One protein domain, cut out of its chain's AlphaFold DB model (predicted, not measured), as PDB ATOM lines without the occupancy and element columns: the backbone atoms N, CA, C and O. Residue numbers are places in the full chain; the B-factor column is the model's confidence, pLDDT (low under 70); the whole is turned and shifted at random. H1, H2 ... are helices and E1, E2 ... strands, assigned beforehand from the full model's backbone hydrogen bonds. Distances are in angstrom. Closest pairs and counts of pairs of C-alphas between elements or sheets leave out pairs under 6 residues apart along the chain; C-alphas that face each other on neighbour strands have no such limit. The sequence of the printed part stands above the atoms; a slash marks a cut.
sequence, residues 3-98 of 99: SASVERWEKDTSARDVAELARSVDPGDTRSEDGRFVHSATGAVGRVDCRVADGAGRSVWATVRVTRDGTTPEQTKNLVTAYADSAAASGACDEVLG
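AT A GLANCE: This is residues 3 to 98 of the 99 residues of an uncharacterized protein of Streptomyces sp. NRRL F-6491 (UniProt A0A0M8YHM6). A twisted sheet of four antiparallel strands makes the core, with the long helix H3 packed slantwise on one face and the short H4 beyond it on that face, over the edge strand E1. The short helix H1 covers part of the other face, and the small H2 sits at one end of the sheet, by H4. The printed part has 96 residues, with four named helices and four named strands along the chain as E1 H1 E2 E3 H2 E4 H3 H4; the sheet's order is E1 - E4 - E3 - E2 and the class is mixed, helices and strands. It is compact, with a radius of gyration of the C-alphas of 12.4 A, and elongated in outline, spanning 39 by 23 by 22 A.

IN THESE COORDINATES: E1, residues 3 to 10, is 22.7 A long and begins at C-alpha 3 (-38.753, 15.623, 42.158). H1 is residues 15 to 21, E2 residues 37 to 39 and E3 residues 43 to 48, 16.0 A long. H2 is residues 51 to 55. E4, residues 58 to 66, is 26.8 A long and ends at C-alpha 66 (-39.586, 15.366, 35.317). H3, residues 73 to 89, is 24.3 A long. H4, residues 92 to 97, ends at C-alpha 97 (-44.133, 3.469, 57.838).

HOW THE PARTS SIT: E1 and E4 are antiparallel at 158 degrees, with N 5 and O 63 2.9 A apart, within hydrogen-bond range. E4 and E3 are antiparallel at 154 degrees, with N 46 and O 62 at 2.8 A. E2 and E3 form a hairpin, with N 45 and O 38 at 2.8 A. H1 lies over E3 at a height over the sheet of 7.7 A; its closest C-alphas to E3 are those of Ala 19 and Val 45, 6.3 A. H3 is on the opposite face, over E4 and E3 at a height of 7.4 A; on the local plane it stands at 32 degrees to E3, only just slantwise. The closest C-alphas of H3 and E3 are those of Val 48 and Ala 84, 4.9 A. H4, on the same face as H3, lies over E1, with the C-alphas of Arg 8 and Val 96 closest at 6.1 A. H2, at a height of 3.9 A, is only just at the sheet's level. H2 and H4 touch, the C-alphas of Ala 53 and Leu 97 being closest at 7.0 A. In H2, H3 and H4 every O i to N i+4 pair is within hydrogen-bond range; in H1 2 of 3 are.

THE WHOLE: The C-alphas farthest apart are those of Gly 55 and Asp 69, 40.1 A. The printed part has no cut. The link from H1 to E2, residues 22 to 36, is long; its residues 30 to 31 pair antiparallel with residues 38 to 39 of E2. Mean pLDDT of the printed part is 85.4; residues 23 to 24 and 27 to 28 are under 70.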
ATOM      1  N   SER A   3     -38.222  15.893  40.825       86.12
ATOM      2  CA  SER A   3     -38.753  15.623  42.158       86.12
ATOM      3  C   SER A   3     -39.074  14.141  42.250       86.12
ATOM      4  O   SER A   3     -39.590  13.567  41.292       86.12
ATOM      5  N   ALA A   4     -38.736  13.537  43.383       88.69
ATOM      6  CA  ALA A   4     -39.062  12.161  43.695       88.69
ATOM      7  C   ALA A   4     -39.496  12.063  45.159       88.69
ATOM      8  O   ALA A   4     -38.931  12.753  46.011       88.69
ATOM      9  N   SER A   5     -40.503  11.243  45.429       89.75
ATOM     10  CA  SER A   5     -41.031  10.993  46.769       89.75
ATOM     11  C   SER A   5     -41.461   9.540  46.911       89.75
ATOM     12  O   SER A   5     -41.806   8.884  45.929       89.75
ATOM     13  N   VAL A   6     -41.445   9.046  48.146       91.12
ATOM     14  CA  VAL A   6     -42.050   7.768  48.528       91.12
ATOM     15  C   VAL A   6     -43.092   8.009  49.597       91.12
ATOM     16  O   VAL A   6     -42.869   8.767  50.539       91.12
ATOM     17  N   GLU A   7     -44.249   7.386  49.422       90.62
ATOM     18  CA  GLU A   7     -45.436   7.662  50.222       90.62
ATOM     19  C   GLU A   7     -46.139   6.357  50.599       90.62
ATOM     20  O   GLU A   7     -46.125   5.371  49.854       90.62
ATOM     21  N   ARG A   8     -46.758   6.351  51.783       90.94
ATOM     22  CA  ARG A   8     -47.518   5.215  52.310       90.94
ATOM     23  C   ARG A   8     -48.969   5.284  51.858       90.94
ATOM     24  O   ARG A   8     -49.631   6.298  52.061       90.94
ATOM     25  N   TRP A   9     -49.489   4.149  51.414       91.12
ATOM     26  CA  TRP A   9     -50.868   3.974  50.976       91.12
ATOM     27  C   TRP A   9     -51.520   2.735  51.598       91.12
ATOM     28  O   TRP A   9     -50.875   1.938  52.289       91.12
ATOM     29  N   GLU A  10     -52.824   2.580  51.375       89.88
ATOM     30  CA  GLU A  10     -53.535   1.345  51.708       89.88
ATOM     31  C   GLU A  10     -53.048   0.197  50.811       89.88
ATOM     32  O   GLU A  10     -52.532   0.408  49.712       89.88
ATOM     33  N   LYS A  11     -53.159  -1.048  51.277       84.69
ATOM     34  CA  LYS A  11     -52.622  -2.214  50.550       84.69
ATOM     35  C   LYS A  11     -53.211  -2.403  49.150       84.69
ATOM     36  O   LYS A  11     -52.487  -2.804  48.236       84.69
ATOM     37  N   ASP A  12     -54.498  -2.105  49.009       85.88
ATOM     38  CA  ASP A  12     -55.268  -2.315  47.781       85.88
ATOM     39  C   ASP A  12     -55.244  -1.097  46.845       85.88
ATOM     40  O   ASP A  12     -55.848  -1.129  45.775       85.88
ATOM     41  N   THR A  13     -54.526  -0.033  47.224       88.44
ATOM     42  CA  THR A  13     -54.311   1.132  46.365       88.44
ATOM     43  C   THR A  13     -53.618   0.702  45.075       88.44
ATOM     44  O   THR A  13     -52.600   0.005  45.097       88.44
ATOM     45  N   SER A  14     -54.167   1.121  43.939       86.38
ATOM     46  CA  SER A  14     -53.606   0.860  42.621       86.38
ATOM     47  C   SER A  14     -52.689   1.996  42.159       86.38
ATOM     48  O   SER A  14     -52.780   3.130  42.624       86.38
ATOM     49  N   ALA A  15     -51.841   1.717  41.165       85.12
ATOM     50  CA  ALA A  15     -50.979   2.736  40.561       85.12
ATOM     51  C   ALA A  15     -51.777   3.916  39.975       85.12
ATOM     52  O   ALA A  15     -51.272   5.033  39.915       85.12
ATOM     53  N   ARG A  16     -53.030   3.667  39.566       82.38
ATOM     54  CA  ARG A  16     -53.949   4.690  39.069       82.38
ATOM     55  C   ARG A  16     -54.396   5.628  40.186       82.38
ATOM     56  O   ARG A  16     -54.322   6.831  39.999       82.38
ATOM     57  N   ASP A  17     -54.794   5.089  41.337       85.75
ATOM     58  CA  ASP A  17     -55.252   5.897  42.480       85.75
ATOM     59  C   ASP A  17     -54.138   6.832  42.976       85.75
ATOM     60  O   ASP A  17     -54.374   7.989  43.319       85.75
ATOM     61  N   VAL A  18     -52.893   6.345  42.960       84.50
ATOM     62  CA  VAL A  18     -51.720   7.164  43.289       84.50
ATOM     63  C   VAL A  18     -51.439   8.197  42.195       84.50
ATOM     64  O   VAL A  18     -51.131   9.346  42.510       84.50
ATOM     65  N   ALA A  19     -51.578   7.825  40.917       84.12
ATOM     66  CA  ALA A  19     -51.425   8.753  39.798       84.12
ATOM     67  C   ALA A  19     -52.455   9.896  39.841       84.12
ATOM     68  O   ALA A  19     -52.080  11.034  39.596       84.12
ATOM     69  N   GLU A  20     -53.706   9.640  40.242       81.00
ATOM     70  CA  GLU A  20     -54.739  10.683  40.386       81.00
ATOM     71  C   GLU A  20     -54.339  11.795  41.367       81.00
ATOM     72  O   GLU A  20     -54.663  12.965  41.146       81.00
ATOM     73  N   LEU A  21     -53.608  11.458  42.436       77.56
ATOM     74  CA  LEU A  21     -53.099  12.452  43.390       77.56
ATOM     75  C   LEU A  21     -51.731  13.019  42.985       77.56
ATOM     76  O   LEU A  21     -51.378  14.144  43.363       77.56
ATOM     77  N   ALA A  22     -50.959  12.283  42.188       72.88
ATOM     78  CA  ALA A  22     -49.690  12.744  41.656       72.88
ATOM     79  C   ALA A  22     -49.930  13.755  40.523       72.88
ATOM     80  O   ALA A  22     -50.127  13.394  39.372       72.88
ATOM     81  N   ARG A  23     -49.800  15.057  40.822       66.12
ATOM     82  CA  ARG A  23     -49.983  16.209  39.896       66.12
ATOM     83  C   ARG A  23     -49.218  16.169  38.550       66.12
ATOM     84  O   ARG A  23     -49.251  17.151  37.812       66.12
ATOM     85  N   SER A  24     -48.437  15.127  38.277       66.12
ATOM     86  CA  SER A  24     -47.514  15.005  37.139       66.12
ATOM     87  C   SER A  24     -47.772  13.786  36.260       66.12
ATOM     88  O   SER A  24     -47.027  13.590  35.300       66.12
ATOM     89  N   VAL A  25     -48.766  12.972  36.620       74.31
ATOM     90  CA  VAL A  25     -49.136  11.727  35.951       74.31
ATOM     91  C   VAL A  25     -50.652  11.724  35.816       74.31
ATOM     92  O   VAL A  25     -51.347  11.998  36.789       74.31
ATOM     93  N   ASP A  26     -51.166  11.459  34.624       74.50
ATOM     94  CA  ASP A  26     -52.599  11.261  34.428       74.50
ATOM     95  C   ASP A  26     -52.953   9.788  34.714       74.50
ATOM     96  O   ASP A  26     -52.200   8.889  34.329       74.50
ATOM     97  N   PRO A  27     -54.086   9.474  35.365       63.41
ATOM     98  CA  PRO A  27     -54.542   8.091  35.544       63.41
ATOM     99  C   PRO A  27     -54.738   7.302  34.237       63.41
ATOM    100  O   PRO A  27     -54.792   6.070  34.276       63.41
ATOM    101  N   GLY A  28     -54.888   7.987  33.100       68.81
ATOM    102  CA  GLY A  28     -54.950   7.417  31.755       68.81
ATOM    103  C   GLY A  28     -53.592   7.234  31.069       68.81
ATOM    104  O   GLY A  28     -53.565   6.755  29.935       68.81
ATOM    105  N   ASP A  29     -52.485   7.597  31.724       81.31
ATOM    106  CA  ASP A  29     -51.132   7.434  31.188       81.31
ATOM    107  C   ASP A  29     -50.738   5.954  31.023       81.31
ATOM    108  O   ASP A  29     -51.393   5.027  31.513       81.31
ATOM    109  N   THR A  30     -49.626   5.715  30.319       84.38
ATOM    110  CA  THR A  30     -49.161   4.368  29.980       84.38
ATOM    111  C   THR A  30     -48.966   3.522  31.234       84.38
ATOM    112  O   THR A  30     -48.125   3.799  32.095       84.38
ATOM    113  N   ARG A  31     -49.718   2.424  31.308       83.81
ATOM    114  CA  ARG A  31     -49.618   1.444  32.387       83.81
ATOM    115  C   ARG A  31     -48.666   0.319  32.000       83.81
ATOM    116  O   ARG A  31     -48.646  -0.113  30.850       83.81
ATOM    117  N   SER A  32     -47.880  -0.174  32.954       81.44
ATOM    118  CA  SER A  32     -47.138  -1.421  32.744       81.44
ATOM    119  C   SER A  32     -48.081  -2.631  32.736       81.44
ATOM    120  O   SER A  32     -49.147  -2.591  33.350       81.44
ATOM    121  N   GLU A  33     -47.693  -3.714  32.063       76.88
ATOM    122  CA  GLU A  33     -48.508  -4.937  31.951       76.88
ATOM    123  C   GLU A  33     -48.841  -5.556  33.316       76.88
ATOM    124  O   GLU A  33     -49.952  -6.023  33.549       76.88
ATOM    125  N   ASP A  34     -47.897  -5.488  34.252       78.62
ATOM    126  CA  ASP A  34     -48.025  -5.927  35.643       78.62
ATOM    127  C   ASP A  34     -48.817  -4.943  36.523       78.62
ATOM    128  O   ASP A  34     -49.077  -5.203  37.697       78.62
ATOM    129  N   GLY A  35     -49.193  -3.784  35.978       81.69
ATOM    130  CA  GLY A  35     -50.034  -2.792  36.634       81.69
ATOM    131  C   GLY A  35     -49.405  -2.081  37.831       81.69
ATOM    132  O   GLY A  35     -50.118  -1.321  38.493       81.69
ATOM    133  N   ARG A  36     -48.110  -2.309  38.097       85.81
ATOM    134  CA  ARG A  36     -47.339  -1.695  39.190       85.81
ATOM    135  C   ARG A  36     -46.789  -0.317  38.842       85.81
ATOM    136  O   ARG A  36     -46.301   0.359  39.742       85.81
ATOM    137  N   PHE A  37     -46.860   0.088  37.574       88.44
ATOM    138  CA  PHE A  37     -46.379   1.387  37.123       88.44
ATOM    139  C   PHE A  37     -47.410   2.104  36.253       88.44
ATOM    140  O   PHE A  37     -48.073   1.479  35.421       88.44
ATOM    141  N   VAL A  38     -47.480   3.426  36.405       89.88
ATOM    142  CA  VAL A  38     -48.152   4.363  35.491       89.88
ATOM    143  C   VAL A  38     -47.141   5.451  35.161       89.88
ATOM    144  O   VAL A  38     -46.475   5.952  36.063       89.88
ATOM    145  N   HIS A  39     -46.949   5.773  33.885       88.88
ATOM    146  CA  HIS A  39     -45.893   6.696  33.476       88.88
ATOM    147  C   HIS A  39     -46.217   7.456  32.193       88.88
ATOM    148  O   HIS A  39     -46.808   6.927  31.255       88.88
ATOM    149  N   SER A  40     -45.706   8.678  32.132       88.25
ATOM    150  CA  SER A  40     -45.661   9.539  30.957       88.25
ATOM    151  C   SER A  40     -44.295  10.213  30.835       88.25
ATOM    152  O   SER A  40     -43.366   9.972  31.609       88.25
ATOM    153  N   ALA A  41     -44.137  11.072  29.829       86.06
ATOM    154  CA  ALA A  41     -42.906  11.833  29.624       86.06
ATOM    155  C   ALA A  41     -42.572  12.770  30.805       86.06
ATOM    156  O   ALA A  41     -41.408  13.106  31.008       86.06
ATOM    157  N   THR A  42     -43.571  13.178  31.595       86.12
ATOM    158  CA  THR A  42     -43.423  14.200  32.647       86.12
ATOM    159  C   THR A  42     -43.494  13.664  34.072       86.12
ATOM    160  O   THR A  42     -43.175  14.381  35.026       86.12
ATOM    161  N   GLY A  43     -43.889  12.409  34.256       88.38
ATOM    162  CA  GLY A  43     -43.958  11.810  35.576       88.38
ATOM    163  C   GLY A  43     -44.220  10.319  35.529       88.38
ATOM    164  O   GLY A  43     -44.629   9.772  34.507       88.38
ATOM    165  N   ALA A  44     -43.958   9.653  36.644       91.25
ATOM    166  CA  ALA A  44     -44.294   8.254  36.801       91.25
ATOM    167  C   ALA A  44     -44.551   7.898  38.260       91.25
ATOM    168  O   ALA A  44     -44.035   8.526  39.183       91.25
ATOM    169  N   VAL A  45     -45.342   6.853  38.436       92.00
ATOM    170  CA  VAL A  45     -45.659   6.217  39.704       92.00
ATOM    171  C   VAL A  45     -45.251   4.755  39.607       92.00
ATOM    172  O   VAL A  45     -45.497   4.112  38.584       92.00
ATOM    173  N   GLY A  46     -44.640   4.224  40.661       91.88
ATOM    174  CA  GLY A  46     -44.206   2.834  40.742       91.88
ATOM    175  C   GLY A  46     -44.393   2.249  42.134       91.88
ATOM    176  O   GLY A  46     -44.126   2.914  43.133       91.88
ATOM    177  N   ARG A  47     -44.847   0.997  42.215       92.06
ATOM    178  CA  ARG A  47     -44.953   0.285  43.494       92.06
ATOM    179  C   ARG A  47     -43.563  -0.078  44.012       92.06
ATOM    180  O   ARG A  47     -42.768  -0.656  43.276       92.06
ATOM    181  N   VAL A  48     -43.307   0.208  45.284       92.12
ATOM    182  CA  VAL A  48     -42.085  -0.200  45.990       92.12
ATOM    183  C   VAL A  48     -42.299  -1.594  46.580       92.12
ATOM    184  O   VAL A  48     -43.328  -1.847  47.212       92.12
ATOM    185  N   ASP A  49     -41.342  -2.505  46.382       90.12
ATOM    186  CA  ASP A  49     -41.376  -3.840  46.994       90.12
ATOM    187  C   ASP A  49     -40.999  -3.747  48.479       90.12
ATOM    188  O   ASP A  49     -39.835  -3.823  48.869       90.12
ATOM    189  N   CYS A  50     -42.010  -3.508  49.310       87.50
ATOM    190  CA  CYS A  50     -41.853  -3.182  50.716       87.50
ATOM    191  C   CYS A  50     -42.526  -4.233  51.604       87.50
ATOM    192  O   CYS A  50     -43.653  -4.049  52.068       87.50
ATOM    193  N   ARG A  51     -41.818  -5.330  51.906       85.62
ATOM    194  CA  ARG A  51     -42.365  -6.450  52.707       85.62
ATOM    195  C   ARG A  51     -42.903  -6.023  54.076       85.62
ATOM    196  O   ARG A  51     -43.876  -6.594  54.567       85.62
ATOM    197  N   VAL A  52     -42.275  -5.021  54.696       83.75
ATOM    198  CA  VAL A  52     -42.710  -4.460  55.986       83.75
ATOM    199  C   VAL A  52     -44.077  -3.779  55.854       83.75
ATOM    200  O   VAL A  52     -44.924  -3.937  56.735       83.75
ATOM    201  N   ALA A  53     -44.326  -3.088  54.737       83.38
ATOM    202  CA  ALA A  53     -45.622  -2.484  54.441       83.38
ATOM    203  C   ALA A  53     -46.686  -3.559  54.204       83.38
ATOM    204  O   ALA A  53     -47.760  -3.490  54.803       83.38
ATOM    205  N   ASP A  54     -46.371  -4.593  53.416       81.50
ATOM    206  CA  ASP A  54     -47.314  -5.677  53.119       81.50
ATOM    207  C   ASP A  54     -47.771  -6.409  54.390       81.50
ATOM    208  O   ASP A  54     -48.961  -6.717  54.537       81.50
ATOM    209  N   GLY A  55     -46.844  -6.641  55.329       81.56
ATOM    210  CA  GLY A  55     -47.133  -7.219  56.644       81.56
ATOM    211  C   GLY A  55     -47.967  -6.309  57.554       81.56
ATOM    212  O   GLY A  55     -48.685  -6.803  58.420       81.56
ATOM    213  N   ALA A  56     -47.923  -4.993  57.334       84.06
ATOM    214  CA  ALA A  56     -48.729  -3.999  58.043       84.06
ATOM    215  C   ALA A  56     -50.081  -3.704  57.362       84.06
ATOM    216  O   ALA A  56     -50.808  -2.817  57.811       84.06
ATOM    217  N   GLY A  57     -50.420  -4.405  56.273       86.19
ATOM    218  CA  GLY A  57     -51.629  -4.114  55.500       86.19
ATOM    219  C   GLY A  57     -51.552  -2.781  54.751       86.19
ATOM    220  O   GLY A  57     -52.574  -2.135  54.532       86.19
ATOM    221  N   ARG A  58     -50.345  -2.349  54.376       90.12
ATOM    222  CA  ARG A  58     -50.062  -1.095  53.670       90.12
ATOM    223  C   ARG A  58     -49.338  -1.369  52.358       90.12
ATOM    224  O   ARG A  58     -48.835  -2.465  52.131       90.12
ATOM    225  N   SER A  59     -49.267  -0.359  51.504       90.75
ATOM    226  CA  SER A  59     -48.391  -0.348  50.335       90.75
ATOM    227  C   SER A  59     -47.523   0.911  50.348       90.75
ATOM    228  O   SER A  59     -47.860   1.900  51.001       90.75
ATOM    229  N   VAL A  60     -46.379   0.863  49.670       91.88
ATOM    230  CA  VAL A  60     -45.502   2.024  49.485       91.88
ATOM    231  C   VAL A  60     -45.358   2.271  47.995       91.88
ATOM    232  O   VAL A  60     -45.169   1.338  47.209       91.88
ATOM    233  N   TRP A  61     -45.474   3.535  47.615       93.00
ATOM    234  CA  TRP A  61     -45.433   3.970  46.230       93.00
ATOM    235  C   TRP A  61     -44.396   5.060  46.059       93.00
ATOM    236  O   TRP A  61     -44.277   5.953  46.892       93.00
ATOM    237  N   ALA A  62     -43.647   4.954  44.972       93.00
ATOM    238  CA  ALA A  62     -42.673   5.924  44.532       93.00
ATOM    239  C   ALA A  62     -43.284   6.788  43.430       93.00
ATOM    240  O   ALA A  62     -43.857   6.271  42.468       93.00
ATOM    241  N   THR A  63     -43.105   8.093  43.548       91.81
ATOM    242  CA  THR A  63     -43.598   9.096  42.607       91.81
ATOM    243  C   THR A  63     -42.396   9.864  42.080       91.81
ATOM    244  O   THR A  63     -41.563  10.315  42.862       91.81
ATOM    245  N   VAL A  64     -42.287  10.041  40.765       90.50
ATOM    246  CA  VAL A  64     -41.263  10.887  40.139       90.50
ATOM    247  C   VAL A  64     -41.904  11.896  39.201       90.50
ATOM    248  O   VAL A  64     -42.872  11.604  38.499       90.50
ATOM    249  N   ARG A  65     -41.329  13.093  39.158       89.12
ATOM    250  CA  ARG A  65     -41.703  14.174  38.251       89.12
ATOM    251  C   ARG A  65     -40.474  14.687  37.523       89.12
ATOM    252  O   ARG A  65     -39.466  15.029  38.145       89.12
ATOM    253  N   VAL A  66     -40.610  14.834  36.212       85.62
ATOM    254  CA  VAL A  66     -39.586  15.366  35.317       85.62
ATOM    255  C   VAL A  66     -40.206  16.488  34.487       85.62
ATOM    256  O   VAL A  66     -41.220  16.305  33.831       85.62
ATOM    257  N   THR A  67     -39.605  17.677  34.506       79.44
ATOM    258  CA  THR A  67     -40.045  18.812  33.665       79.44
ATOM    259  C   THR A  67     -39.028  19.125  32.565       79.44
ATOM    260  O   THR A  67     -38.734  20.292  32.307       79.44
ATOM    261  N   ARG A  68     -38.369  18.099  32.022       76.56
ATOM    262  CA  ARG A  68     -37.308  18.253  31.025       76.56
ATOM    263  C   ARG A  68     -37.860  17.899  29.651       76.56
ATOM    264  O   ARG A  68     -38.353  16.792  29.457       76.56
ATOM    265  N   ASP A  69     -37.729  18.823  28.710       71.94
ATOM    266  CA  ASP A  69     -38.100  18.575  27.320       71.94
ATOM    267  C   ASP A  69     -37.220  17.471  26.716       71.94
ATOM    268  O   ASP A  69     -36.006  17.417  26.946       71.94
ATOM    269  N   GLY A  70     -37.847  16.572  25.956       75.19
ATOM    270  CA  GLY A  70     -37.184  15.443  25.298       75.19
ATOM    271  C   GLY A  70     -37.028  14.178  26.149       75.19
ATOM    272  O   GLY A  70     -36.464  13.203  25.655       75.19
ATOM    273  N   THR A  71     -37.518  14.152  27.394       83.44
ATOM    274  CA  THR A  71     -37.611  12.904  28.169       83.44
ATOM    275  C   THR A  71     -38.715  12.013  27.605       83.44
ATOM    276  O   THR A  71     -39.843  12.462  27.406       83.44
ATOM    277  N   THR A  72     -38.400  10.747  27.330       87.31
ATOM    278  CA  THR A  72     -39.394   9.782  26.838       87.31
ATOM    279  C   THR A  72     -40.137   9.118  28.002       87.31
ATOM    280  O   THR A  72     -39.567   8.972  29.085       87.31
ATOM    281  N   PRO A  73     -41.385   8.650  27.802       86.25
ATOM    282  CA  PRO A  73     -42.100   7.884  28.822       86.25
ATOM    283  C   PRO A  73     -41.288   6.695  29.358       86.25
ATOM    284  O   PRO A  73     -41.258   6.455  30.561       86.25
ATOM    285  N   GLU A  74     -40.560   5.991  28.489       87.75
ATOM    286  CA  GLU A  74     -39.706   4.861  28.879       87.75
ATOM    287  C   GLU A  74     -38.545   5.285  29.786       87.75
ATOM    288  O   GLU A  74     -38.220   4.583  30.743       87.75
ATOM    289  N   GLN A  75     -37.936   6.450  29.541       90.38
ATOM    290  CA  GLN A  75     -36.908   6.995  30.429       90.38
ATOM    291  C   GLN A  75     -37.484   7.320  31.811       90.38
ATOM    292  O   GLN A  75     -36.862   6.989  32.822       90.38
ATOM    293  N   THR A  76     -38.679   7.911  31.872       90.19
ATOM    294  CA  THR A  76     -39.366   8.188  33.142       90.19
ATOM    295  C   THR A  76     -39.752   6.901  33.870       90.19
ATOM    296  O   THR A  76     -39.585   6.813  35.087       90.19
ATOM    297  N   LYS A  77     -40.198   5.871  33.137       90.06
ATOM    298  CA  LYS A  77     -40.465   4.534  33.682       90.06
ATOM    299  C   LYS A  77     -39.212   3.945  34.326       90.06
ATOM    300  O   LYS A  77     -39.247   3.559  35.487       90.06
ATOM    301  N   ASN A  78     -38.094   3.936  33.602       91.06
ATOM    302  CA  ASN A  78     -36.826   3.420  34.121       91.06
ATOM    303  C   ASN A  78     -36.375   4.180  35.376       91.06
ATOM    304  O   ASN A  78     -35.858   3.576  36.313       91.06
ATOM    305  N   LEU A  79     -36.610   5.494  35.413       90.75
ATOM    306  CA  LEU A  79     -36.281   6.333  36.560       90.75
ATOM    307  C   LEU A  79     -37.112   5.981  37.799       90.75
ATOM    308  O   LEU A  79     -36.540   5.827  38.877       90.75
ATOM    309  N   VAL A  80     -38.436   5.824  37.663       92.12
ATOM    310  CA  VAL A  80     -39.279   5.425  38.803       92.12
ATOM    311  C   VAL A  80     -38.990   3.998  39.251       92.12
ATOM    312  O   VAL A  80     -39.015   3.738  40.447       92.12
ATOM    313  N   THR A  81     -38.658   3.087  38.331       92.31
ATOM    314  CA  THR A  81     -38.254   1.719  38.681       92.31
ATOM    315  C   THR A  81     -36.971   1.727  39.507       92.31
ATOM    316  O   THR A  81     -36.965   1.197  40.611       92.31
ATOM    317  N   ALA A  82     -35.920   2.411  39.043       92.44
ATOM    318  CA  ALA A  82     -34.662   2.497  39.784       92.44
ATOM    319  C   ALA A  82     -34.833   3.184  41.149       92.44
ATOM    320  O   ALA A  82     -34.222   2.775  42.138       92.44
ATOM    321  N   TYR A  83     -35.676   4.219  41.221       92.12
ATOM    322  CA  TYR A  83     -35.969   4.893  42.482       92.12
ATOM    323  C   TYR A  83     -36.765   4.001  43.443       92.12
ATOM    324  O   TYR A  83     -36.426   3.941  44.622       92.12
ATOM    325  N   ALA A  84     -37.760   3.256  42.951       91.94
ATOM    326  CA  ALA A  84     -38.518   2.294  43.747       91.94
ATOM    327  C   ALA A  84     -37.626   1.161  44.277       91.94
ATOM    328  O   ALA A  84     -37.698   0.838  45.460       91.94
ATOM    329  N   ASP A  85     -36.736   0.615  43.446       91.50
ATOM    330  CA  ASP A  85     -35.782  -0.420  43.858       91.50
ATOM    331  C   ASP A  85     -34.804   0.113  44.917       91.50
ATOM    332  O   ASP A  85     -34.541  -0.541  45.928       91.50
ATOM    333  N   SER A  86     -34.310   1.344  44.741       91.50
ATOM    334  CA  SER A  86     -33.464   1.998  45.741       91.50
ATOM    335  C   SER A  86     -34.216   2.290  47.040       91.50
ATOM    336  O   SER A  86     -33.619   2.210  48.113       91.50
ATOM    337  N   ALA A  87     -35.500   2.646  46.976       89.69
ATOM    338  CA  ALA A  87     -36.335   2.869  48.152       89.69
ATOM    339  C   ALA A  87     -36.637   1.564  48.900       89.69
ATOM    340  O   ALA A  87     -36.652   1.563  50.123       89.69
ATOM    341  N   ALA A  88     -36.819   0.452  48.186       88.81
ATOM    342  CA  ALA A  88     -36.990  -0.872  48.784       88.81
ATOM    343  C   ALA A  88     -35.707  -1.370  49.475       88.81
ATOM    344  O   ALA A  88     -35.769  -2.035  50.507       88.81
ATOM    345  N   ALA A  89     -34.541  -1.052  48.905       88.94
ATOM    346  CA  ALA A  89     -33.240  -1.433  49.453       88.94
ATOM    347  C   ALA A  89     -32.727  -0.482  50.550       88.94
ATOM    348  O   ALA A  89     -31.811  -0.834  51.294       88.94
ATOM    349  N   SER A  90     -33.287   0.726  50.641       79.19
ATOM    350  CA  SER A  90     -32.985   1.686  51.701       79.19
ATOM    351  C   SER A  90     -34.041   1.588  52.798       79.19
ATOM    352  O   SER A  90     -35.180   1.210  52.548       79.19
ATOM    353  N   GLY A  91     -33.706   1.956  54.033       82.44
ATOM    354  CA  GLY A  91     -34.672   1.992  55.143       82.44
ATOM    355  C   GLY A  91     -35.843   2.974  54.952       82.44
ATOM    356  O   GLY A  91     -36.575   3.228  55.900       82.44
ATOM    357  N   ALA A  92     -36.038   3.533  53.751       85.06
ATOM    358  CA  ALA A  92     -37.148   4.412  53.396       85.06
ATOM    359  C   ALA A  92     -38.509   3.746  53.637       85.06
ATOM    360  O   ALA A  92     -39.464   4.409  54.029       85.06
ATOM    361  N   CYS A  93     -38.591   2.428  53.449       86.06
ATOM    362  CA  CYS A  93     -39.749   1.632  53.838       86.06
ATOM    363  C   CYS A  93     -40.114   1.797  55.317       86.06
ATOM    364  O   CYS A  93     -41.268   2.071  55.638       86.06
ATOM    365  N   ASP A  94     -39.145   1.643  56.217       86.06
ATOM    366  CA  ASP A  94     -39.368   1.776  57.656       86.06
ATOM    367  C   ASP A  94     -39.666   3.234  58.039       86.06
ATOM    368  O   ASP A  94     -40.623   3.488  58.771       86.06
ATOM    369  N   GLU A  95     -38.951   4.195  57.445       84.94
ATOM    370  CA  GLU A  95     -39.161   5.633  57.669       84.94
ATOM    371  C   GLU A  95     -40.587   6.076  57.297       84.94
ATOM    372  O   GLU A  95     -41.290   6.689  58.101       84.94
ATOM    373  N   VAL A  96     -41.058   5.705  56.102       85.25
ATOM    374  CA  VAL A  96     -42.394   6.061  55.588       85.25
ATOM    375  C   VAL A  96     -43.515   5.338  56.348       85.25
ATOM    376  O   VAL A  96     -44.653   5.816  56.411       85.25
ATOM    377  N   LEU A  97     -43.212   4.189  56.958       82.56
ATOM    378  CA  LEU A  97     -44.133   3.469  57.838       82.56
ATOM    379  C   LEU A  97     -44.085   3.958  59.296       82.56
ATOM    380  O   LEU A  97     -44.964   3.570  60.068       82.56
ATOM    381  N   GLY A  98     -43.121   4.813  59.657       76.38
ATOM    382  CA  GLY A  98     -42.919   5.321  61.014       76.38
ATOM    383  C   GLY A  98     -42.435   4.253  61.997       76.38
ATOM    384  O   GLY A  98     -42.907   4.230  63.136       76.38
TER     385      GLY A  98